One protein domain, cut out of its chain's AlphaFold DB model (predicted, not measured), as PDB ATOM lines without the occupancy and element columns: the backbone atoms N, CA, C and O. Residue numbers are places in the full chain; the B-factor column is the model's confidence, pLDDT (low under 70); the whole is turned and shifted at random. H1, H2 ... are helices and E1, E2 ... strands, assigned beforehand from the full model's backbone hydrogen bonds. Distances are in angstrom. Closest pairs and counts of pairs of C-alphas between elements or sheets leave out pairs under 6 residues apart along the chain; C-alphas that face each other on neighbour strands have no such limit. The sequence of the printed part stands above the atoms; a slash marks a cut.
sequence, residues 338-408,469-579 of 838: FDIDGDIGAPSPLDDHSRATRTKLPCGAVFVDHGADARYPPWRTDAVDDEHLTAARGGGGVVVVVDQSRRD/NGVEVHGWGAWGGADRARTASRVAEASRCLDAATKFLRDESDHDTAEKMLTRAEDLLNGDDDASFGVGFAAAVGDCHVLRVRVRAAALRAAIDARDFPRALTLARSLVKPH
ATOM      1  N   PHE A 338      10.679  69.267  34.208       80.56
ATOM      2  CA  PHE A 338       9.425  70.003  34.139       80.56
ATOM      3  C   PHE A 338       9.100  70.388  32.700       80.56
ATOM      4  O   PHE A 338       9.980  70.506  31.846       80.56
ATOM      5  N   ASP A 339       7.812  70.594  32.457       80.94
ATOM      6  CA  ASP A 339       7.298  71.058  31.180       80.94
ATOM      7  C   ASP A 339       6.967  72.554  31.254       80.94
ATOM      8  O   ASP A 339       6.227  72.990  32.136       80.94
ATOM      9  N   ILE A 340       7.470  73.340  30.300       77.94
ATOM     10  CA  ILE A 340       7.125  74.764  30.156       77.94
ATOM     11  C   ILE A 340       5.648  74.999  29.826       77.94
ATOM     12  O   ILE A 340       5.166  76.116  30.004       77.94
ATOM     13  N   ASP A 341       4.944  73.972  29.346       70.44
ATOM     14  CA  ASP A 341       3.510  74.008  29.043       70.44
ATOM     15  C   ASP A 341       2.634  73.506  30.211       70.44
ATOM     16  O   ASP A 341       1.408  73.606  30.151       70.44
ATOM     17  N   GLY A 342       3.248  73.028  31.301       65.19
ATOM     18  CA  GLY A 342       2.582  72.718  32.570       65.19
ATOM     19  C   GLY A 342       2.009  71.304  32.736       65.19
ATOM     20  O   GLY A 342       1.628  70.975  33.856       65.19
ATOM     21  N   ASP A 343       1.966  70.458  31.698       51.88
ATOM     22  CA  ASP A 343       1.441  69.084  31.800       51.88
ATOM     23  C   ASP A 343       2.478  68.038  31.353       51.88
ATOM     24  O   ASP A 343       2.737  67.854  30.164       51.88
ATOM     25  N   ILE A 344       3.059  67.324  32.326       47.59
ATOM     26  CA  ILE A 344       4.094  66.286  32.133       47.59
ATOM     27  C   ILE A 344       3.535  65.066  31.358       47.59
ATOM     28  O   ILE A 344       4.293  64.221  30.888       47.59
ATOM     29  N   GLY A 345       2.212  64.980  31.167       41.97
ATOM     30  CA  GLY A 345       1.538  63.884  30.462       41.97
ATOM     31  C   GLY A 345       1.197  64.135  28.988       41.97
ATOM     32  O   GLY A 345       0.637  63.245  28.344       41.97
ATOM     33  N   ALA A 346       1.483  65.317  28.430       43.16
ATOM     34  CA  ALA A 346       1.182  65.575  27.024       43.16
ATOM     35  C   ALA A 346       2.205  64.847  26.124       43.16
ATOM     36  O   ALA A 346       3.404  65.125  26.250       43.16
ATOM     37  N   PRO A 347       1.765  63.947  25.212       43.72
ATOM     38  CA  PRO A 347       2.662  63.160  24.368       43.72
ATOM     39  C   PRO A 347       3.679  64.043  23.647       43.72
ATOM     40  O   PRO A 347       3.412  65.216  23.341       43.72
ATOM     41  N   SER A 348       4.857  63.473  23.372       44.91
ATOM     42  CA  SER A 348       5.889  64.183  22.632       44.91
ATOM     43  C   SER A 348       5.282  64.671  21.316       44.91
ATOM     44  O   SER A 348       4.478  63.974  20.692       44.91
ATOM     45  N   PRO A 349       5.623  65.879  20.844       44.44
ATOM     46  CA  PRO A 349       5.013  66.442  19.648       44.44
ATOM     47  C   PRO A 349       5.226  65.542  18.408       44.44
ATOM     48  O   PRO A 349       4.514  65.636  17.410       44.44
ATOM     49  N   LEU A 350       6.195  64.641  18.424       48.06
ATOM     50  CA  LEU A 350       6.418  63.712  17.325       48.06
ATOM     51  C   LEU A 350       5.443  62.523  17.320       48.06
ATOM     52  O   LEU A 350       5.403  61.835  16.316       48.06
ATOM     53  N   ASP A 351       4.599  62.335  18.335       45.91
ATOM     54  CA  ASP A 351       3.793  61.114  18.478       45.91
ATOM     55  C   ASP A 351       2.409  61.188  17.791       45.91
ATOM     56  O   ASP A 351       1.787  60.156  17.533       45.91
ATOM     57  N   ASP A 352       1.923  62.381  17.410       50.84
ATOM     58  CA  ASP A 352       0.689  62.521  16.609       50.84
ATOM     59  C   ASP A 352       0.989  62.418  15.104       50.84
ATOM     60  O   ASP A 352       1.056  63.400  14.360       50.84
ATOM     61  N   HIS A 353       1.206  61.183  14.655       53.62
ATOM     62  CA  HIS A 353       1.399  60.824  13.247       53.62
ATOM     63  C   HIS A 353       0.093  60.521  12.505       53.62
ATOM     64  O   HIS A 353       0.129  60.101  11.347       53.62
ATOM     65  N   SER A 354      -1.066  60.712  13.140       53.56
ATOM     66  CA  SER A 354      -2.330  60.089  12.727       53.56
ATOM     67  C   SER A 354      -2.821  60.472  11.318       53.56
ATOM     68  O   SER A 354      -3.703  59.803  10.775       53.56
ATOM     69  N   ARG A 355      -2.251  61.519  10.692       60.75
ATOM     70  CA  ARG A 355      -2.612  61.990   9.337       60.75
ATOM     71  C   ARG A 355      -1.428  62.315   8.412       60.75
ATOM     72  O   ARG A 355      -1.670  62.794   7.306       60.75
ATOM     73  N   ALA A 356      -0.182  62.082   8.828       74.31
ATOM     74  CA  ALA A 356       0.999  62.469   8.051       74.31
ATOM     75  C   ALA A 356       1.447  61.366   7.076       74.31
ATOM     76  O   ALA A 356       1.447  60.184   7.419       74.31
ATOM     77  N   THR A 357       1.883  61.734   5.869       81.81
ATOM     78  CA  THR A 357       2.492  60.788   4.921       81.81
ATOM     79  C   THR A 357       4.002  60.728   5.112       81.81
ATOM     80  O   THR A 357       4.679  61.750   5.022       81.81
ATOM     81  N   ARG A 358       4.536  59.523   5.335       86.69
ATOM     82  CA  ARG A 358       5.972  59.266   5.516       86.69
ATOM     83  C   ARG A 358       6.576  58.748   4.210       86.69
ATOM     84  O   ARG A 358       6.137  57.725   3.693       86.69
ATOM     85  N   THR A 359       7.576  59.446   3.677       86.56
ATOM     86  CA  THR A 359       8.222  59.125   2.395       86.56
ATOM     87  C   THR A 359       9.732  59.038   2.567       86.56
ATOM     88  O   THR A 359      10.354  59.990   3.025       86.56
ATOM     89  N   LYS A 360      10.348  57.925   2.153       87.31
ATOM     90  CA  LYS A 360      11.812  57.828   2.078       87.31
ATOM     91  C   LYS A 360      12.310  58.613   0.865       87.31
ATOM     92  O   LYS A 360      11.933  58.317  -0.268       87.31
ATOM     93  N   LEU A 361      13.130  59.626   1.108       84.50
ATOM     94  CA  LEU A 361      13.679  60.500   0.081       84.50
ATOM     95  C   LEU A 361      14.913  59.868  -0.589       84.50
ATOM     96  O   LEU A 361      15.612  59.071   0.042       84.50
ATOM     97  N   PRO A 362      15.258  60.262  -1.832       78.88
ATOM     98  CA  PRO A 362      16.453  59.768  -2.527       78.88
ATOM     99  C   PRO A 362      17.768  60.041  -1.785       78.88
ATOM    100  O   PRO A 362      18.734  59.301  -1.943       78.88
ATOM    101  N   CYS A 363      17.813  61.090  -0.959       74.00
ATOM    102  CA  CYS A 363      18.963  61.393  -0.112       74.00
ATOM    103  C   CYS A 363      19.061  60.478   1.126       74.00
ATOM    104  O   CYS A 363      19.992  60.628   1.913       74.00
ATOM    105  N   GLY A 364      18.122  59.552   1.338       80.19
ATOM    106  CA  GLY A 364      18.082  58.635   2.481       80.19
ATOM    107  C   GLY A 364      17.331  59.161   3.708       80.19
ATOM    108  O   GLY A 364      17.067  58.376   4.611       80.19
ATOM    109  N   ALA A 365      16.946  60.441   3.723       85.75
ATOM    110  CA  ALA A 365      16.130  61.034   4.782       85.75
ATOM    111  C   ALA A 365      14.665  60.576   4.702       85.75
ATOM    112  O   ALA A 365      14.197  60.146   3.643       85.75
ATOM    113  N   VAL A 366      13.920  60.712   5.796       86.75
ATOM    114  CA  VAL A 366      12.471  60.468   5.821       86.75
ATOM    115  C   VAL A 366      11.738  61.806   5.835       86.75
ATOM    116  O   VAL A 366      11.944  62.637   6.710       86.75
ATOM    117  N   PHE A 367      10.863  62.027   4.860       88.25
ATOM    118  CA  PHE A 367       9.970  63.177   4.838       88.25
ATOM    119  C   PHE A 367       8.624  62.811   5.456       88.25
ATOM    120  O   PHE A 367       7.944  61.908   4.970       88.25
ATOM    121  N   VAL A 368       8.241  63.526   6.506       85.69
ATOM    122  CA  VAL A 368       6.951  63.422   7.183       85.69
ATOM    123  C   VAL A 368       6.105  64.628   6.777       85.69
ATOM    124  O   VAL A 368       6.219  65.723   7.332       85.69
ATOM    125  N   ASP A 369       5.265  64.434   5.768       84.69
ATOM    126  CA  ASP A 369       4.393  65.478   5.245       84.69
ATOM    127  C   ASP A 369       3.053  65.481   5.986       84.69
ATOM    128  O   ASP A 369       2.259  64.547   5.862       84.69
ATOM    129  N   HIS A 370       2.786  66.545   6.738       82.06
ATOM    130  CA  HIS A 370       1.524  66.723   7.457       82.06
ATOM    131  C   HIS A 370       0.416  67.321   6.582       82.06
ATOM    132  O   HIS A 370      -0.745  67.313   6.980       82.06
ATOM    133  N   GLY A 371       0.741  67.801   5.380       74.75
ATOM    134  CA  GLY A 371      -0.204  68.357   4.415       74.75
ATOM    135  C   GLY A 371      -0.298  69.887   4.415       74.75
ATOM    136  O   GLY A 371       0.088  70.574   5.363       74.75
ATOM    137  N   ALA A 372      -0.829  70.431   3.315       72.38
ATOM    138  CA  ALA A 372      -0.927  71.875   3.080       72.38
ATOM    139  C   ALA A 372      -1.972  72.580   3.965       72.38
ATOM    140  O   ALA A 372      -1.786  73.741   4.321       72.38
ATOM    141  N   ASP A 373      -3.033  71.864   4.342       71.69
ATOM    142  CA  ASP A 373      -4.111  72.368   5.205       71.69
ATOM    143  C   ASP A 373      -3.873  72.060   6.692       71.69
ATOM    144  O   ASP A 373      -4.666  72.454   7.554       71.69
ATOM    145  N   ALA A 374      -2.800  71.330   7.017       68.38
ATOM    146  CA  ALA A 374      -2.465  71.043   8.399       68.38
ATOM    147  C   ALA A 374      -1.936  72.302   9.078       68.38
ATOM    148  O   ALA A 374      -0.939  72.893   8.655       68.38
ATOM    149  N   ARG A 375      -2.603  72.685  10.168       61.72
ATOM    150  CA  ARG A 375      -2.069  73.682  11.090       61.72
ATOM    151  C   ARG A 375      -0.892  73.076  11.839       61.72
ATOM    152  O   ARG A 375      -0.993  71.950  12.328       61.72
ATOM    153  N   TYR A 376       0.200  73.828  11.935       63.75
ATOM    154  CA  TYR A 376       1.251  73.470  12.872       63.75
ATOM    155  C   TYR A 376       0.657  73.571  14.307       63.75
ATOM    156  O   TYR A 376      -0.223  74.408  14.543       63.75
ATOM    157  N   PRO A 377       1.052  72.720  15.266       55.66
ATOM    158  CA  PRO A 377       0.415  72.723  16.587       55.66
ATOM    159  C   PRO A 377       0.803  73.925  17.472       55.66
ATOM    160  O   PRO A 377       1.986  74.224  17.593       55.66
ATOM    161  N   PRO A 378      -0.164  74.570  18.150       46.09
ATOM    162  CA  PRO A 378       0.038  75.840  18.859       46.09
ATOM    163  C   PRO A 378       0.909  75.758  20.124       46.09
ATOM    164  O   PRO A 378       1.386  76.783  20.583       46.09
ATOM    165  N   TRP A 379       1.144  74.569  20.691       49.66
ATOM    166  CA  TRP A 379       2.104  74.372  21.796       49.66
ATOM    167  C   TRP A 379       3.551  74.169  21.309       49.66
ATOM    168  O   TRP A 379       4.467  74.014  22.109       49.66
ATOM    169  N   ARG A 380       3.780  74.145  19.987       53.06
ATOM    170  CA  ARG A 380       5.109  73.937  19.380       53.06
ATOM    171  C   ARG A 380       5.819  75.215  18.984       53.06
ATOM    172  O   ARG A 380       6.977  75.130  18.586       53.06
ATOM    173  N   THR A 381       5.130  76.345  19.049       51.53
ATOM    174  CA  THR A 381       5.671  77.635  18.653       51.53
ATOM    175  C   THR A 381       5.301  78.682  19.688       51.53
ATOM    176  O   THR A 381       4.201  78.688  20.243       51.53
ATOM    177  N   ASP A 382       6.232  79.572  19.983       59.50
ATOM    178  CA  ASP A 382       5.883  80.910  20.436       59.50
ATOM    179  C   ASP A 382       5.829  81.879  19.235       59.50
ATOM    180  O   ASP A 382       5.991  81.490  18.077       59.50
ATOM    181  N   ALA A 383       5.585  83.163  19.500       57.75
ATOM    182  CA  ALA A 383       5.566  84.187  18.455       57.75
ATOM    183  C   ALA A 383       6.906  84.315  17.695       57.75
ATOM    184  O   ALA A 383       6.932  84.895  16.611       57.75
ATOM    185  N   VAL A 384       8.008  83.802  18.252       58.75
ATOM    186  CA  VAL A 384       9.338  83.801  17.631       58.75
ATOM    187  C   VAL A 384       9.496  82.593  16.702       58.75
ATOM    188  O   VAL A 384      10.028  82.717  15.595       58.75
ATOM    189  N   ASP A 385       8.952  81.441  17.094       58.06
ATOM    190  CA  ASP A 385       8.975  80.208  16.304       58.06
ATOM    191  C   ASP A 385       8.218  80.306  14.965       58.06
ATOM    192  O   ASP A 385       8.608  79.656  13.990       58.06
ATOM    193  N   ASP A 386       7.196  81.167  14.873       59.81
ATOM    194  CA  ASP A 386       6.513  81.471  13.605       59.81
ATOM    195  C   ASP A 386       7.505  81.963  12.532       59.81
ATOM    196  O   ASP A 386       7.403  81.585  11.363       59.81
ATOM    197  N   GLU A 387       8.520  82.748  12.909       62.03
ATOM    198  CA  GLU A 387       9.583  83.179  11.993       62.03
ATOM    199  C   GLU A 387      10.745  82.172  11.909       62.03
ATOM    200  O   GLU A 387      11.337  82.010  10.835       62.03
ATOM    201  N   HIS A 388      11.055  81.460  13.000       60.91
ATOM    202  CA  HIS A 388      12.183  80.518  13.088       60.91
ATOM    203  C   HIS A 388      11.963  79.161  12.418       60.91
ATOM    204  O   HIS A 388      12.925  78.418  12.203       60.91
ATOM    205  N   LEU A 389      10.725  78.829  12.062       61.69
ATOM    206  CA  LEU A 389      10.391  77.572  11.390       61.69
ATOM    207  C   LEU A 389       9.819  77.787   9.979       61.69
ATOM    208  O   LEU A 389       9.443  76.831   9.297       61.69
ATOM    209  N   THR A 390       9.766  79.038   9.503       66.75
ATOM    210  CA  THR A 390       9.209  79.369   8.185       66.75
ATOM    211  C   THR A 390      10.104  78.861   7.044       66.75
ATOM    212  O   THR A 390      11.258  79.263   6.872       66.75
ATOM    213  N   ALA A 391       9.525  78.013   6.199       56.12
ATOM    214  CA  ALA A 391      10.167  77.342   5.074       56.12
ATOM    215  C   ALA A 391      10.123  78.111   3.751       56.12
ATOM    216  O   ALA A 391      10.844  77.749   2.829       56.12
ATOM    217  N   ALA A 392       9.242  79.107   3.615       53.25
ATOM    218  CA  ALA A 392       9.016  79.805   2.354       53.25
ATOM    219  C   ALA A 392       8.802  81.302   2.583       53.25
ATOM    220  O   ALA A 392       7.796  81.699   3.183       53.25
ATOM    221  N   ARG A 393       9.689  82.144   2.033       52.53
ATOM    222  CA  ARG A 393       9.421  83.585   1.873       52.53
ATOM    223  C   ARG A 393       8.050  83.768   1.192       52.53
ATOM    224  O   ARG A 393       7.899  83.453   0.017       52.53
ATOM    225  N   GLY A 394       7.049  84.248   1.936       48.91
ATOM    226  CA  GLY A 394       5.709  84.573   1.420       48.91
ATOM    227  C   GLY A 394       4.705  83.416   1.283       48.91
ATOM    228  O   GLY A 394       3.616  83.653   0.766       48.91
ATOM    229  N   GLY A 395       5.027  82.192   1.728       50.56
ATOM    230  CA  GLY A 395       4.148  81.017   1.572       50.56
ATOM    231  C   GLY A 395       3.422  80.537   2.837       50.56
ATOM    232  O   GLY A 395       2.408  79.858   2.715       50.56
ATOM    233  N   GLY A 396       3.918  80.877   4.035       55.59
ATOM    234  CA  GLY A 396       3.345  80.425   5.319       55.59
ATOM    235  C   GLY A 396       3.604  78.949   5.665       55.59
ATOM    236  O   GLY A 396       3.016  78.425   6.607       55.59
ATOM    237  N   GLY A 397       4.455  78.265   4.897       60.34
ATOM    238  CA  GLY A 397       4.860  76.881   5.137       60.34
ATOM    239  C   GLY A 397       5.890  76.752   6.252       60.34
ATOM    240  O   GLY A 397       6.782  77.592   6.350       60.34
ATOM    241  N   VAL A 398       5.806  75.676   7.035       63.12
ATOM    242  CA  VAL A 398       6.733  75.359   8.131       63.12
ATOM    243  C   VAL A 398       7.531  74.102   7.789       63.12
ATOM    244  O   VAL A 398       6.948  73.111   7.336       63.12
ATOM    245  N   VAL A 399       8.846  74.140   8.011       71.81
ATOM    246  CA  VAL A 399       9.752  72.991   7.868       71.81
ATOM    247  C   VAL A 399      10.537  72.829   9.158       71.81
ATOM    248  O   VAL A 399      11.080  73.788   9.685       71.81
ATOM    249  N   VAL A 400      10.603  71.601   9.660       68.12
ATOM    250  CA  VAL A 400      11.393  71.246  10.841       68.12
ATOM    251  C   VAL A 400      12.289  70.076  10.477       68.12
ATOM    252  O   VAL A 400      11.830  69.115   9.862       68.12
ATOM    253  N   VAL A 401      13.560  70.154  10.857       68.50
ATOM    254  CA  VAL A 401      14.508  69.043  10.725       68.50
ATOM    255  C   VAL A 401      14.680  68.396  12.082       68.50
ATOM    256  O   VAL A 401      14.949  69.085  13.061       68.50
ATOM    257  N   VAL A 402      14.521  67.082  12.123       61.34
ATOM    258  CA  VAL A 402      14.707  66.252  13.306       61.34
ATOM    259  C   VAL A 402      15.779  65.229  12.968       61.34
ATOM    260  O   VAL A 402      15.649  64.476  12.011       61.34
ATOM    261  N   ASP A 403      16.856  65.211  13.737       57.97
ATOM    262  CA  ASP A 403      17.889  64.188  13.615       57.97
ATOM    263  C   ASP A 403      17.584  63.056  14.601       57.97
ATOM    264  O   ASP A 403      17.591  63.276  15.813       57.97
ATOM    265  N   GLN A 404      17.282  61.856  14.101       48.69
ATOM    266  CA  GLN A 404      16.970  60.702  14.946       48.69
ATOM    267  C   GLN A 404      18.194  60.156  15.678       48.69
ATOM    268  O   GLN A 404      18.024  59.571  16.738       48.69
ATOM    269  N   SER A 405      19.416  60.431  15.211       42.09
ATOM    270  CA  SER A 405      20.620  60.021  15.949       42.09
ATOM    271  C   SER A 405      20.770  60.750  17.294       42.09
ATOM    272  O   SER A 405      21.449  60.265  18.192       42.09
ATOM    273  N   ARG A 406      20.076  61.887  17.470       38.38
ATOM    274  CA  ARG A 406      19.938  62.579  18.762       38.38
ATOM    275  C   ARG A 406      18.827  62.001  19.649       38.38
ATOM    276  O   ARG A 406      18.820  62.280  20.839       38.38
ATOM    277  N   ARG A 407      17.911  61.201  19.088       34.25
ATOM    278  CA  ARG A 407      16.847  60.489  19.814       34.25
ATOM    279  C   ARG A 407      17.309  59.154  20.387       34.25
ATOM    280  O   ARG A 407      16.736  58.712  21.366       34.25
ATOM    281  N   ASP A 408      18.355  58.541  19.846       26.33
ATOM    282  CA  ASP A 408      18.858  57.254  20.356       26.33
ATOM    283  C   ASP A 408      19.634  57.387  21.688       26.33
ATOM    284  O   ASP A 408      19.975  56.391  22.323       26.33
ATOM    285  N   ASN A 469      22.342  58.433   7.794       47.59
ATOM    286  CA  ASN A 469      21.848  58.424   9.174       47.59
ATOM    287  C   ASN A 469      20.478  59.130   9.243       47.59
ATOM    288  O   ASN A 469      20.176  59.974   8.391       47.59
ATOM    289  N   GLY A 470      19.647  58.737  10.214       65.94
ATOM    290  CA  GLY A 470      18.203  58.996  10.334       65.94
ATOM    291  C   GLY A 470      17.763  60.459  10.456       65.94
ATOM    292  O   GLY A 470      17.215  60.865  11.469       65.94
ATOM    293  N   VAL A 471      17.936  61.265   9.412       81.38
ATOM    294  CA  VAL A 471      17.346  62.611   9.347       81.38
ATOM    295  C   VAL A 471      15.877  62.508   8.932       81.38
ATOM    296  O   VAL A 471      15.562  62.022   7.840       81.38
ATOM    297  N   GLU A 472      14.980  63.016   9.772       84.12
ATOM    298  CA  GLU A 472      13.583  63.277   9.444       84.12
ATOM    299  C   GLU A 472      13.362  64.757   9.136       84.12
ATOM    300  O   GLU A 472      13.860  65.651   9.815       84.12
ATOM    301  N   VAL A 473      12.572  65.038   8.106       84.31
ATOM    302  CA  VAL A 473      12.105  66.394   7.813       84.31
ATOM    303  C   VAL A 473      10.597  66.395   7.919       84.31
ATOM    304  O   VAL A 473       9.926  65.628   7.235       84.31
ATOM    305  N   HIS A 474      10.051  67.263   8.757       83.50
ATOM    306  CA  HIS A 474       8.616  67.425   8.909       83.50
ATOM    307  C   HIS A 474       8.155  68.702   8.216       83.50
ATOM    308  O   HIS A 474       8.777  69.754   8.361       83.50
ATOM    309  N   GLY A 475       7.057  68.611   7.468       82.38
ATOM    310  CA  GLY A 475       6.506  69.743   6.730       82.38
ATOM    311  C   GLY A 475       5.031  70.002   7.009       82.38
ATOM    312  O   GLY A 475       4.223  69.083   6.905       82.38
ATOM    313  N   TRP A 476       4.666  71.264   7.265       81.62
ATOM    314  CA  TRP A 476       3.282  71.730   7.463       81.62
ATOM    315  C   TRP A 476       2.961  72.936   6.578       81.62
ATOM    316  O   TRP A 476       3.862  73.655   6.133       81.62
ATOM    317  N   GLY A 477       1.669  73.176   6.352       76.81
ATOM    318  CA  GLY A 477       1.172  74.378   5.686       76.81
ATOM    319  C   GLY A 477       1.452  74.428   4.181       76.81
ATOM    320  O   GLY A 477       2.156  73.586   3.615       76.81
ATOM    321  N   ALA A 478       0.888  75.431   3.510       73.00
ATOM    322  CA  ALA A 478       1.062  75.630   2.076       73.00
ATOM    323  C   ALA A 478       2.478  76.136   1.752       73.00
ATOM    324  O   ALA A 478       2.976  77.069   2.369       73.00
ATOM    325  N   TRP A 479       3.155  75.530   0.772       74.50
ATOM    326  CA  TRP A 479       4.513  75.937   0.356       74.50
ATOM    327  C   TRP A 479       4.494  76.725  -0.958       74.50
ATOM    328  O   TRP A 479       5.413  76.638  -1.762       74.50
ATOM    329  N   GLY A 480       3.404  77.457  -1.221       67.75
ATOM    330  CA  GLY A 480       3.291  78.330  -2.396       67.75
ATOM    331  C   GLY A 480       3.448  77.621  -3.750       67.75
ATOM    332  O   GLY A 480       3.924  78.230  -4.700       67.75
ATOM    333  N   GLY A 481       3.087  76.335  -3.842       65.69
ATOM    334  CA  GLY A 481       3.264  75.525  -5.057       65.69
ATOM    335  C   GLY A 481       4.660  74.914  -5.226       65.69
ATOM    336  O   GLY A 481       4.917  74.296  -6.258       65.69
ATOM    337  N   ALA A 482       5.546  75.060  -4.235       73.00
ATOM    338  CA  ALA A 482       6.848  74.411  -4.245       73.00
ATOM    339  C   ALA A 482       6.743  72.887  -4.094       73.00
ATOM    340  O   ALA A 482       5.863  72.368  -3.399       73.00
ATOM    341  N   ASP A 483       7.688  72.173  -4.705       80.25
ATOM    342  CA  ASP A 483       7.829  70.731  -4.521       80.25
ATOM    343  C   ASP A 483       8.296  70.439  -3.086       80.25
ATOM    344  O   ASP A 483       9.418  70.776  -2.681       80.25
ATOM    345  N   ARG A 484       7.405  69.812  -2.311       83.50
ATOM    346  CA  ARG A 484       7.621  69.525  -0.893       83.50
ATOM    347  C   ARG A 484       8.701  68.473  -0.669       83.50
ATOM    348  O   ARG A 484       9.568  68.661   0.179       83.50
ATOM    349  N   ALA A 485       8.707  67.408  -1.464       82.88
ATOM    350  CA  ALA A 485       9.695  66.341  -1.336       82.88
ATOM    351  C   ALA A 485      11.093  66.826  -1.752       82.88
ATOM    352  O   ALA A 485      12.089  66.511  -1.090       82.88
ATOM    353  N   ARG A 486      11.178  67.649  -2.807       81.56
ATOM    354  CA  ARG A 486      12.439  68.278  -3.233       81.56
ATOM    355  C   ARG A 486      12.966  69.255  -2.185       81.56
ATOM    356  O   ARG A 486      14.147  69.208  -1.854       81.56
ATOM    357  N   THR A 487      12.103  70.103  -1.630       82.75
ATOM    358  CA  THR A 487      12.483  71.047  -0.565       82.75
ATOM    359  C   THR A 487      12.951  70.294   0.687       82.75
ATOM    360  O   THR A 487      14.027  70.586   1.204       82.75
ATOM    361  N   ALA A 488      12.227  69.255   1.117       85.19
ATOM    362  CA  ALA A 488      12.631  68.413   2.242       85.19
ATOM    363  C   ALA A 488      13.982  67.714   2.008       85.19
ATOM    364  O   ALA A 488      14.814  67.655   2.910       85.19
ATOM    365  N   SER A 489      14.244  67.246   0.783       86.00
ATOM    366  CA  SER A 489      15.530  66.625   0.425       86.00
ATOM    367  C   SER A 489      16.702  67.592   0.579       86.00
ATOM    368  O   SER A 489      17.726  67.215   1.145       86.00
ATOM    369  N   ARG A 490      16.534  68.839   0.125       86.50
ATOM    370  CA  ARG A 490      17.561  69.886   0.231       86.50
ATOM    371  C   ARG A 490      17.836  70.274   1.672       86.50
ATOM    372  O   ARG A 490      18.986  70.415   2.063       86.50
ATOM    373  N   VAL A 491      16.778  70.419   2.460       87.50
ATOM    374  CA  VAL A 491      16.878  70.747   3.882       87.50
ATOM    375  C   VAL A 491      17.602  69.633   4.651       87.50
ATOM    376  O   VAL A 491      18.486  69.922   5.455       87.50
ATOM    377  N   ALA A 492      17.307  68.363   4.356       88.75
ATOM    378  CA  ALA A 492      18.022  67.229   4.941       88.75
ATOM    379  C   ALA A 492      19.503  67.162   4.522       88.75
ATOM    380  O   ALA A 492      20.350  66.732   5.305       88.75
ATOM    381  N   GLU A 493      19.825  67.544   3.283       88.75
ATOM    382  CA  GLU A 493      21.212  67.639   2.809       88.75
ATOM    383  C   GLU A 493      21.950  68.795   3.498       88.75
ATOM    384  O   GLU A 493      23.052  68.592   3.998       88.75
ATOM    385  N   ALA A 494      21.316  69.965   3.631       90.50
ATOM    386  CA  ALA A 494      21.882  71.118   4.328       90.50
ATOM    387  C   ALA A 494      22.183  70.813   5.805       90.50
ATOM    388  O   ALA A 494      23.241  71.200   6.297       90.50
ATOM    389  N   SER A 495      21.300  70.075   6.492       90.50
ATOM    390  CA  SER A 495      21.558  69.602   7.862       90.50
ATOM    391  C   SER A 495      22.808  68.730   7.931       90.50
ATOM    392  O   SER A 495      23.693  68.993   8.733       90.50
ATOM    393  N   ARG A 496      22.947  67.755   7.026       89.44
ATOM    394  CA  ARG A 496      24.133  66.888   6.990       89.44
ATOM    395  C   ARG A 496      25.416  67.643   6.661       89.44
ATOM    396  O   ARG A 496      26.463  67.327   7.218       89.44
ATOM    397  N   CYS A 497      25.348  68.633   5.772       91.75
ATOM    398  CA  CYS A 497      26.477  69.518   5.499       91.75
ATOM    399  C   CYS A 497      26.891  70.302   6.749       91.75
ATOM    400  O   CYS A 497      28.084  70.409   7.017       91.75
ATOM    401  N   LEU A 498      25.929  70.809   7.528       91.56
ATOM    402  CA  LEU A 498      26.202  71.473   8.801       91.56
ATOM    403  C   LEU A 498      26.858  70.521   9.809       91.56
ATOM    404  O   LEU A 498      27.875  70.885  10.398       91.56
ATOM    405  N   ASP A 499      26.319  69.315   9.995       88.69
ATOM    406  CA  ASP A 499      26.859  68.345  10.957       88.69
ATOM    407  C   ASP A 499      28.301  67.945  10.590       88.69
ATOM    408  O   ASP A 499      29.196  67.961  11.438       88.69
ATOM    409  N   ALA A 500      28.557  67.683   9.305       88.81
ATOM    410  CA  ALA A 500      29.894  67.375   8.806       88.81
ATOM    411  C   ALA A 500      30.864  68.559   8.967       88.81
ATOM    412  O   ALA A 500      31.968  68.378   9.479       88.81
ATOM    413  N   ALA A 501      30.451  69.775   8.595       90.06
ATOM    414  CA  ALA A 501      31.274  70.973   8.749       90.06
ATOM    415  C   ALA A 501      31.613  71.258  10.218       90.06
ATOM    416  O   ALA A 501      32.743  71.615  10.537       90.06
ATOM    417  N   THR A 502      30.648  71.062  11.118       87.06
ATOM    418  CA  THR A 502      30.836  71.287  12.556       87.06
ATOM    419  C   THR A 502      31.884  70.337  13.133       87.06
ATOM    420  O   THR A 502      32.676  70.763  13.970       87.06
ATOM    421  N   LYS A 503      31.956  69.088  12.650       85.81
ATOM    422  CA  LYS A 503      33.022  68.147  13.028       85.81
ATOM    423  C   LYS A 503      34.407  68.679  12.632       85.81
ATOM    424  O   LYS A 503      35.283  68.775  13.482       85.81
ATOM    425  N   PHE A 504      34.579  69.120  11.385       85.81
ATOM    426  CA  PHE A 504      35.852  69.695  10.925       85.81
ATOM    427  C   PHE A 504      36.261  70.959  11.692       85.81
ATOM    428  O   PHE A 504      37.440  71.129  12.001       85.81
ATOM    429  N   LEU A 505      35.297  71.833  12.009       82.75
ATOM    430  CA  LEU A 505      35.552  73.044  12.793       82.75
ATOM    431  C   LEU A 505      35.940  72.726  14.239       82.75
ATOM    432  O   LEU A 505      36.813  73.391  14.790       82.75
ATOM    433  N   ARG A 506      35.305  71.723  14.856       78.50
ATOM    434  CA  ARG A 506      35.609  71.301  16.229       78.50
ATOM    435  C   ARG A 506      37.000  70.687  16.340       78.50
ATOM    436  O   ARG A 506      37.734  71.027  17.260       78.50
ATOM    437  N   ASP A 507      37.358  69.826  15.393       76.06
ATOM    438  CA  ASP A 507      38.624  69.089  15.415       76.06
ATOM    439  C   ASP A 507      39.811  69.964  14.932       76.06
ATOM    440  O   ASP A 507      40.940  69.488  14.837       76.06
ATOM    441  N   GLU A 508      39.554  71.236  14.584       74.50
ATOM    442  CA  GLU A 508      40.494  72.199  13.981       74.50
ATOM    443  C   GLU A 508      41.283  71.627  12.779       74.50
ATOM    444  O   GLU A 508      42.391  72.073  12.468       74.50
ATOM    445  N   SER A 509      40.713  70.636  12.086       74.25
ATOM    446  CA  SER A 509      41.443  69.760  11.163       74.25
ATOM    447  C   SER A 509      41.478  70.288   9.729       74.25
ATOM    448  O   SER A 509      42.554  70.373   9.136       74.25
ATOM    449  N   ASP A 510      40.324  70.682   9.174       83.38
ATOM    450  CA  ASP A 510      40.195  71.149   7.786       83.38
ATOM    451  C   ASP A 510      39.121  72.243   7.627       83.38
ATOM    452  O   ASP A 510      37.937  71.990   7.383       83.38
ATOM    453  N   HIS A 511      39.560  73.498   7.752       83.19
ATOM    454  CA  HIS A 511      38.687  74.672   7.672       83.19
ATOM    455  C   HIS A 511      38.157  74.925   6.248       83.19
ATOM    456  O   HIS A 511      37.044  75.422   6.098       83.19
ATOM    457  N   ASP A 512      38.920  74.564   5.211       86.31
ATOM    458  CA  ASP A 512      38.529  74.774   3.809       86.31
ATOM    459  C   ASP A 512      37.414  73.800   3.407       86.31
ATOM    460  O   ASP A 512      36.416  74.186   2.790       86.31
ATOM    461  N   THR A 513      37.520  72.538   3.833       88.50
ATOM    462  CA  THR A 513      36.440  71.561   3.648       88.50
ATOM    463  C   THR A 513      35.186  71.963   4.428       88.50
ATOM    464  O   THR A 513      34.085  71.914   3.866       88.50
ATOM    465  N   ALA A 514      35.327  72.440   5.669       89.62
ATOM    466  CA  ALA A 514      34.198  72.969   6.432       89.62
ATOM    467  C   ALA A 514      33.506  74.137   5.705       89.62
ATOM    468  O   ALA A 514      32.282  74.146   5.564       89.62
ATOM    469  N   GLU A 515      34.272  75.097   5.181       89.69
ATOM    470  CA  GLU A 515      33.734  76.255   4.463       89.69
ATOM    471  C   GLU A 515      32.993  75.860   3.175       89.69
ATOM    472  O   GLU A 515      31.904  76.379   2.893       89.69
ATOM    473  N   LYS A 516      33.525  74.901   2.410       90.94
ATOM    474  CA  LYS A 516      32.852  74.352   1.220       90.94
ATOM    475  C   LYS A 516      31.513  73.709   1.576       90.94
ATOM    476  O   LYS A 516      30.520  73.940   0.885       90.94
ATOM    477  N   MET A 517      31.466  72.936   2.662       93.00
ATOM    478  CA  MET A 517      30.233  72.306   3.143       93.00
ATOM    479  C   MET A 517      29.201  73.337   3.613       93.00
ATOM    480  O   MET A 517      28.019  73.203   3.302       93.00
ATOM    481  N   LEU A 518      29.633  74.389   4.310       93.88
ATOM    482  CA  LEU A 518      28.742  75.450   4.784       93.88
ATOM    483  C   LEU A 518      28.193  76.291   3.630       93.88
ATOM    484  O   LEU A 518      26.999  76.568   3.597       93.88
ATOM    485  N   THR A 519      29.027  76.610   2.638       91.94
ATOM    486  CA  THR A 519      28.589  77.291   1.408       91.94
ATOM    487  C   THR A 519      27.546  76.449   0.669       91.94
ATOM    488  O   THR A 519      26.471  76.940   0.336       91.94
ATOM    489  N   ARG A 520      27.801  75.141   0.522       91.50
ATOM    490  CA  ARG A 520      26.839  74.193  -0.057       91.50
ATOM    491  C   ARG A 520      25.511  74.177   0.708       91.50
ATOM    492  O   ARG A 520      24.451  74.150   0.087       91.50
ATOM    493  N   ALA A 521      25.556  74.193   2.040       92.19
ATOM    494  CA  ALA A 521      24.360  74.255   2.873       92.19
ATOM    495  C   ALA A 521      23.573  75.561   2.652       92.19
ATOM    496  O   ALA A 521      22.347  75.519   2.566       92.19
ATOM    497  N   GLU A 522      24.242  76.709   2.516       90.69
ATOM    498  CA  GLU A 522      23.579  77.987   2.218       90.69
ATOM    499  C   GLU A 522      22.860  77.968   0.861       90.69
ATOM    500  O   GLU A 522      21.683  78.339   0.798       90.69
ATOM    501  N   ASP A 523      23.508  77.462  -0.192       88.69
ATOM    502  CA  ASP A 523      22.924  77.336  -1.537       88.69
ATOM    503  C   ASP A 523      21.682  76.424  -1.535       88.69
ATOM    504  O   ASP A 523      20.616  76.750  -2.081       88.69
ATOM    505  N   LEU A 524      21.777  75.296  -0.821       87.94
ATOM    506  CA  LEU A 524      20.671  74.364  -0.610       87.94
ATOM    507  C   LEU A 524      19.485  75.022   0.098       87.94
ATOM    508  O   LEU A 524      18.341  74.704  -0.236       87.94
ATOM    509  N   LEU A 525      19.717  75.951   1.023       87.69
ATOM    510  CA  LEU A 525      18.655  76.665   1.730       87.69
ATOM    511  C   LEU A 525      18.065  77.824   0.907       87.69
ATOM    512  O   LEU A 525      16.895  78.164   1.093       87.69
ATOM    513  N   ASN A 526      18.836  78.437   0.001       83.06
ATOM    514  CA  ASN A 526      18.419  79.602  -0.795       83.06
ATOM    515  C   ASN A 526      17.406  79.304  -1.902       83.06
ATOM    516  O   ASN A 526      16.661  80.197  -2.293       83.06
ATOM    517  N   GLY A 527      17.333  78.067  -2.382       73.12
ATOM    518  CA  GLY A 527      16.496  77.724  -3.539       73.12
ATOM    519  C   GLY A 527      17.282  77.455  -4.829       73.12
ATOM    520  O   GLY A 527      16.697  76.909  -5.761       73.12
ATOM    521  N   ASP A 528      18.602  77.669  -4.843       62.56
ATOM    522  CA  ASP A 528      19.358  77.908  -6.089       62.56
ATOM    523  C   ASP A 528      19.870  76.666  -6.851       62.56
ATOM    524  O   ASP A 528      20.272  76.775  -8.009       62.56
ATOM    525  N   ASP A 529      19.781  75.466  -6.271       55.50
ATOM    526  CA  ASP A 529      20.126  74.230  -6.977       55.50
ATOM    527  C   ASP A 529      19.037  73.807  -7.984       55.50
ATOM    528  O   ASP A 529      17.948  73.358  -7.602       55.50
ATOM    529  N   ASP A 530      19.395  73.876  -9.269       49.69
ATOM    530  CA  ASP A 530      18.724  73.361 -10.475       49.69
ATOM    531  C   ASP A 530      17.672  74.255 -11.161       49.69
ATOM    532  O   ASP A 530      16.460  74.030 -11.078       49.69
ATOM    533  N   ALA A 531      18.179  75.158 -12.012       48.41
ATOM    534  CA  ALA A 531      17.511  75.659 -13.222       48.41
ATOM    535  C   ALA A 531      17.497  74.628 -14.388       48.41
ATOM    536  O   ALA A 531      17.003  74.925 -15.476       48.41
ATOM    537  N   SER A 532      18.034  73.420 -14.179       46.94
ATOM    538  CA  SER A 532      18.383  72.456 -15.237       46.94
ATOM    539  C   SER A 532      17.265  71.478 -15.630       46.94
ATOM    540  O   SER A 532      17.300  70.922 -16.726       46.94
ATOM    541  N   PHE A 533      16.267  71.248 -14.770       41.41
ATOM    542  CA  PHE A 533      15.194  70.279 -15.020       41.41
ATOM    543  C   PHE A 533      13.826  70.917 -14.787       41.41
ATOM    544  O   PHE A 533      13.432  71.216 -13.663       41.41
ATOM    545  N   GLY A 534      13.091  71.133 -15.877       44.97
ATOM    546  CA  GLY A 534      11.755  71.714 -15.863       44.97
ATOM    547  C   GLY A 534      10.699  70.798 -15.242       44.97
ATOM    548  O   GLY A 534       9.913  70.221 -15.981       44.97
ATOM    549  N   VAL A 535      10.651  70.707 -13.907       45.34
ATOM    550  CA  VAL A 535       9.452  70.375 -13.114       45.34
ATOM    551  C   VAL A 535       9.633  70.875 -11.662       45.34
ATOM    552  O   VAL A 535      10.438  70.331 -10.916       45.34
ATOM    553  N   GLY A 536       8.882  71.915 -11.267       52.91
ATOM    554  CA  GLY A 536       8.730  72.401  -9.877       52.91
ATOM    555  C   GLY A 536       9.843  73.315  -9.319       52.91
ATOM    556  O   GLY A 536      11.023  73.004  -9.417       52.91
ATOM    557  N   PHE A 537       9.464  74.436  -8.687       59.69
ATOM    558  CA  PHE A 537      10.352  75.289  -7.869       59.69
ATOM    559  C   PHE A 537      10.455  74.718  -6.441       59.69
ATOM    560  O   PHE A 537       9.482  74.161  -5.937       59.69
ATOM    561  N   ALA A 538      11.614  74.824  -5.786       58.03
ATOM    562  CA  ALA A 538      11.788  74.452  -4.375       58.03
ATOM    563  C   ALA A 538      11.738  75.708  -3.495       58.03
ATOM    564  O   ALA A 538      12.254  76.749  -3.892       58.03
ATOM    565  N   ALA A 539      11.129  75.623  -2.310       66.44
ATOM    566  CA  ALA A 539      10.968  76.792  -1.452       66.44
ATOM    567  C   ALA A 539      12.300  77.204  -0.804       66.44
ATOM    568  O   ALA A 539      13.041  76.363  -0.295       66.44
ATOM    569  N   ALA A 540      12.576  78.509  -0.813       75.25
ATOM    570  CA  ALA A 540      13.695  79.095  -0.087       75.25
ATOM    571  C   ALA A 540      13.374  79.173   1.409       75.25
ATOM    572  O   ALA A 540      12.402  79.830   1.799       75.25
ATOM    573  N   VAL A 541      14.236  78.575   2.230       80.38
ATOM    574  CA  VAL A 541      14.110  78.579   3.689       80.38
ATOM    575  C   VAL A 541      14.288  80.003   4.221       80.38
ATOM    576  O   VAL A 541      15.217  80.702   3.802       80.38
ATOM    577  N   GLY A 542      13.410  80.431   5.136       78.44
ATOM    578  CA  GLY A 542      13.372  81.795   5.668       78.44
ATOM    579  C   GLY A 542      14.682  82.237   6.327       78.44
ATOM    580  O   GLY A 542      15.459  81.416   6.805       78.44
ATOM    581  N   ASP A 543      14.933  83.551   6.360       80.12
ATOM    582  CA  ASP A 543      16.201  84.113   6.857       80.12
ATOM    583  C   ASP A 543      16.451  83.865   8.347       80.12
ATOM    584  O   ASP A 543      17.603  83.709   8.746       80.12
ATOM    585  N   CYS A 544      15.380  83.803   9.141       83.06
ATOM    586  CA  CYS A 544      15.430  83.541  10.578       83.06
ATOM    587  C   CYS A 544      15.264  82.056  10.915       83.06
ATOM    588  O   CYS A 544      15.239  81.700  12.086       83.06
ATOM    589  N   HIS A 545      15.165  81.177   9.912       85.12
ATOM    590  CA  HIS A 545      14.952  79.761  10.164       85.12
ATOM    591  C   HIS A 545      16.121  79.155  10.954       85.12
ATOM    592  O   HIS A 545      17.274  79.313  10.548       85.12
ATOM    593  N   VAL A 546      15.848  78.385  12.014       83.69
ATOM    594  CA  VAL A 546      16.872  77.889  12.960       83.69
ATOM    595  C   VAL A 546      18.038  77.164  12.273       83.69
ATOM    596  O   VAL A 546      19.199  77.455  12.553       83.69
ATOM    597  N   LEU A 547      17.767  76.290  11.295       87.62
ATOM    598  CA  LEU A 547      18.821  75.622  10.514       87.62
ATOM    599  C   LEU A 547      19.708  76.621   9.753       87.62
ATOM    600  O   LEU A 547      20.928  76.486   9.755       87.62
ATOM    601  N   ARG A 548      19.116  77.644   9.128       90.00
ATOM    602  CA  ARG A 548      19.865  78.677   8.404       90.00
ATOM    603  C   ARG A 548      20.696  79.524   9.361       90.00
ATOM    604  O   ARG A 548      21.837  79.845   9.043       90.00
ATOM    605  N   VAL A 549      20.143  79.860  10.524       89.94
ATOM    606  CA  VAL A 549      20.852  80.570  11.593       89.94
ATOM    607  C   VAL A 549      22.063  79.756  12.058       89.94
ATOM    608  O   VAL A 549      23.160  80.304  12.126       89.94
ATOM    609  N   ARG A 550      21.910  78.442  12.279       90.88
ATOM    610  CA  ARG A 550      23.016  77.536  12.643       90.88
ATOM    611  C   ARG A 550      24.090  77.444  11.553       90.88
ATOM    612  O   ARG A 550      25.269  77.590  11.863       90.88
ATOM    613  N   VAL A 551      23.692  77.282  10.287       93.06
ATOM    614  CA  VAL A 551      24.620  77.282   9.139       93.06
ATOM    615  C   VAL A 551      25.403  78.591   9.065       93.06
ATOM    616  O   VAL A 551      26.627  78.567   8.990       93.06
ATOM    617  N   ARG A 552      24.722  79.739   9.156       94.31
ATOM    618  CA  ARG A 552      25.361  81.061   9.110       94.31
ATOM    619  C   ARG A 552      26.271  81.317  10.308       94.31
ATOM    620  O   ARG A 552      27.313  81.937  10.139       94.31
ATOM    621  N   ALA A 553      25.915  80.840  11.501       92.12
ATOM    622  CA  ALA A 553      26.764  80.949  12.685       92.12
ATOM    623  C   ALA A 553      28.062  80.137  12.530       92.12
ATOM    624  O   ALA A 553      29.148  80.659  12.785       92.12
ATOM    625  N   ALA A 554      27.972  78.898  12.034       91.62
ATOM    626  CA  ALA A 554      29.144  78.080  11.723       91.62
ATOM    627  C   ALA A 554      29.985  78.686  10.580       91.62
ATOM    628  O   ALA A 554      31.210  78.730  10.664       91.62
ATOM    629  N   ALA A 555      29.341  79.231   9.543       93.75
ATOM    630  CA  ALA A 555      30.022  79.919   8.447       93.75
ATOM    631  C   ALA A 555      30.722  81.201   8.915       93.75
ATOM    632  O   ALA A 555      31.833  81.489   8.479       93.75
ATOM    633  N   LEU A 556      30.103  81.957   9.828       94.31
ATOM    634  CA  LEU A 556      30.699  83.155  10.416       94.31
ATOM    635  C   LEU A 556      31.972  82.790  11.171       94.31
ATOM    636  O   LEU A 556      32.992  83.464  11.031       94.31
ATOM    637  N   ARG A 557      31.920  81.693  11.932       89.06
ATOM    638  CA  ARG A 557      33.083  81.157  12.626       89.06
ATOM    639  C   ARG A 557      34.208  80.813  11.648       89.06
ATOM    640  O   ARG A 557      35.307  81.346  11.794       89.06
ATOM    641  N   ALA A 558      33.907  80.003  10.634       90.38
ATOM    642  CA  ALA A 558      34.872  79.610   9.611       90.38
ATOM    643  C   ALA A 558      35.496  80.833   8.909       90.38
ATOM    644  O   ALA A 558      36.715  80.911   8.775       90.38
ATOM    645  N   ALA A 559      34.680  81.830   8.546       91.75
ATOM    646  CA  ALA A 559      35.141  83.056   7.895       91.75
ATOM    647  C   ALA A 559      36.078  83.886   8.792       91.75
ATOM    648  O   ALA A 559      37.088  84.407   8.317       91.75
ATOM    649  N   ILE A 560      35.791  83.990  10.096       90.25
ATOM    650  CA  ILE A 560      36.673  84.676  11.055       90.25
ATOM    651  C   ILE A 560      38.021  83.957  11.168       90.25
ATOM    652  O   ILE A 560      39.066  84.614  11.132       90.25
ATOM    653  N   ASP A 561      38.010  82.629  11.270       86.31
ATOM    654  CA  ASP A 561      39.229  81.821  11.393       86.31
ATOM    655  C   ASP A 561      40.083  81.900  10.115       86.31
ATOM    656  O   ASP A 561      41.304  82.091  10.184       86.31
ATOM    657  N   ALA A 562      39.430  81.888   8.948       88.50
ATOM    658  CA  ALA A 562      40.038  82.106   7.636       88.50
ATOM    659  C   ALA A 562      40.474  83.564   7.386       88.50
ATOM    660  O   ALA A 562      41.223  83.835   6.445       88.50
ATOM    661  N   ARG A 563      40.072  84.507   8.253       91.62
ATOM    662  CA  ARG A 563      40.289  85.960   8.118       91.62
ATOM    663  C   ARG A 563      39.604  86.583   6.896       91.62
ATOM    664  O   ARG A 563      40.043  87.631   6.416       91.62
ATOM    665  N   ASP A 564      38.520  85.980   6.422       93.69
ATOM    666  CA  ASP A 564      37.628  86.563   5.419       93.69
ATOM    667  C   ASP A 564      36.614  87.493   6.104       93.69
ATOM    668  O   ASP A 564      35.449  87.163   6.346       93.69
ATOM    669  N   PHE A 565      37.087  88.683   6.478       94.88
ATOM    670  CA  PHE A 565      36.269  89.674   7.177       94.88
ATOM    671  C   PHE A 565      35.100  90.242   6.350       94.88
ATOM    672  O   PHE A 565      34.052  90.489   6.948       94.88
ATOM    673  N   PRO A 566      35.194  90.427   5.016       96.19
ATOM    674  CA  PRO A 566      34.033  90.782   4.195       96.19
ATOM    675  C   PRO A 566      32.902  89.743   4.249       96.19
ATOM    676  O   PRO A 566      31.731  90.106   4.426       96.19
ATOM    677  N   ARG A 567      33.232  88.446   4.154       94.44
ATOM    678  CA  ARG A 567      32.239  87.374   4.315       94.44
ATOM    679  C   ARG A 567      31.695  87.335   5.740       94.44
ATOM    680  O   ARG A 567      30.477  87.298   5.926       94.44
ATOM    681  N   ALA A 568      32.574  87.429   6.740       96.06
ATOM    682  CA  ALA A 568      32.181  87.486   8.146       96.06
ATOM    683  C   ALA A 568      31.222  88.655   8.430       96.06
ATOM    684  O   ALA A 568      30.242  88.477   9.145       96.06
ATOM    685  N   LEU A 569      31.436  89.829   7.827       97.75
ATOM    686  CA  LEU A 569      30.554  90.986   7.992       97.75
ATOM    687  C   LEU A 569      29.139  90.697   7.481       97.75
ATOM    688  O   LEU A 569      28.152  90.993   8.156       97.75
ATOM    689  N   THR A 570      29.041  90.092   6.298       96.56
ATOM    690  CA  THR A 570      27.756  89.729   5.686       96.56
ATOM    691  C   THR A 570      26.999  88.724   6.556       96.56
ATOM    692  O   THR A 570      25.812  88.905   6.837       96.56
ATOM    693  N   LEU A 571      27.701  87.699   7.044       95.94
ATOM    694  CA  LEU A 571      27.132  86.670   7.913       95.94
ATOM    695  C   LEU A 571      26.725  87.241   9.278       95.94
ATOM    696  O   LEU A 571      25.606  86.992   9.724       95.94
ATOM    697  N   ALA A 572      27.564  88.074   9.898       96.75
ATOM    698  CA  ALA A 572      27.252  88.742  11.158       96.75
ATOM    699  C   ALA A 572      25.991  89.611  11.034       96.75
ATOM    700  O   ALA A 572      25.063  89.454  11.820       96.75
ATOM    701  N   ARG A 573      25.876  90.438   9.987       97.06
ATOM    702  CA  ARG A 573      24.667  91.246   9.728       97.06
ATOM    703  C   ARG A 573      23.408  90.397   9.590       97.06
ATOM    704  O   ARG A 573      22.353  90.767  10.100       97.06
ATOM    705  N   SER A 574      23.516  89.249   8.923       94.50
ATOM    706  CA  SER A 574      22.378  88.352   8.708       94.50
ATOM    707  C   SER A 574      21.856  87.690   9.992       94.50
ATOM    708  O   SER A 574      20.711  87.241  10.023       94.50
ATOM    709  N   LEU A 575      22.675  87.644  11.047       94.38
ATOM    710  CA  LEU A 575      22.350  87.028  12.332       94.38
ATOM    711  C   LEU A 575      21.778  88.023  13.355       94.38
ATOM    712  O   LEU A 575      21.180  87.575  14.333       94.38
ATOM    713  N   VAL A 576      21.864  89.338  13.114       94.12
ATOM    714  CA  VAL A 576      21.340  90.372  14.028       94.12
ATOM    715  C   VAL A 576      19.849  90.180  14.292       94.12
ATOM    716  O   VAL A 576      19.448  90.047  15.445       94.12
ATOM    717  N   LYS A 577      19.028  90.088  13.238       90.38
ATOM    718  CA  LYS A 577      17.569  89.960  13.379       90.38
ATOM    719  C   LYS A 577      17.156  88.719  14.202       90.38
ATOM    720  O   LYS A 577      16.391  88.895  15.147       90.38
ATOM    721  N   PRO A 578      17.663  87.498  13.929       88.00
ATOM    722  CA  PRO A 578      17.414  86.341  14.798       88.00
ATOM    723  C   PRO A 578      17.778  86.573  16.273       88.00
ATOM    724  O   PRO A 578      17.032  86.176  17.166       88.00
ATOM    725  N   HIS A 579      18.898  87.255  16.550       89.44
ATOM    726  CA  HIS A 579      19.299  87.564  17.926       89.44
ATOM    727  C   HIS A 579      18.338  88.554  18.598       89.44
ATOM    728  O   HIS A 579      18.012  88.381  19.768       89.44
TER     729      HIS A 579
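AT A GLANCE: This is residues 338 to 408 and 469 to 579 of the 838 residues of the protein "Predicted protein" of Micromonas pusilla (strain CCMP1545) (UniProt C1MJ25). A small four-stranded sheet stands at one end, and the first part of the long helix H2 packs over one of its faces; H2 then runs on away from the sheet into an up-and-down bundle with H3 and H4. H5 folds back along H4, making an added helix beside that bundle, while residues 342 to 348 stick out as a free arm. The printed part has 182 residues, with order E1 E2 H1 E3 E4 H2 H3 H4 H5 along the chain, five named helices and four named strands. The mixed sheet runs E1 E2 E4 E3, and the class is mixed, helices and strands. The whole is compact, with a radius of gyration of the C-alphas of 16.9 A and spans of 49 by 48 by 31 A.

IN THESE COORDINATES: Find C-alpha 357 at (2.492, 60.788, 4.921), where E1, residues 357 to 360, begins. E2 is residues 366 to 369, E3 398 to 403, 16.7 A long, and E4 471 to 476, 16.9 A. H1 is residues 385 to 388. Look next at C-alpha 484 at (7.621, 69.525, -0.893): from there H2 runs 32.9 A to residue 506. H3, residues 511 to 526, is 22.5 A long; H4, 546 to 562, 24.1 A; H5, 565 to 579, 20.2 A, ending at C-alpha 579 at (19.299, 87.564, 17.926).

HOW THE PARTS SIT: In the sheet, E1 and E2 form an antiparallel hairpin, with N 357 and O 369 2.8 A apart. E2 and E4 are parallel, with N 368 and O 473 at 2.8 A. E4 and E3 are antiparallel, with N 400 and O 474 at 2.9 A. H2 is on the sheet at a height of 9.1 A, over E2, E4 and E3 and slantwise to the strands; C-alphas 473 and 488 are 5.9 A apart, the closest of E4 and H2. H2 and H3 touch as a helical hairpin, a shallow tilt of 20 degrees, opposite ways, closest at C-alphas 501 and 514, 4.2 A. H4 and H5 touch at 29 degrees, a shallow tilt, opposite ways, closest at C-alphas 556 and 568, 5.1 A. H1 only grazes the sheet. Every O i to N i+4 pair is within hydrogen-bond range in H2, H3 and H4, and 9 of 11 in H5; H1 is too short for one.

THE WHOLE: The C-alphas of Gly 342 and Ser 532 are the two farthest apart, 50.4 A. Residues 409 to 468 are not printed, and C-alphas 408 and 469 are 11.6 A apart across the cut. The links E2 to H1 and H3 to H4 are long. The mean pLDDT of the printed part is 74.8; residues 342 to 355, 374 to 398 and 528 to 539 are among those under 70.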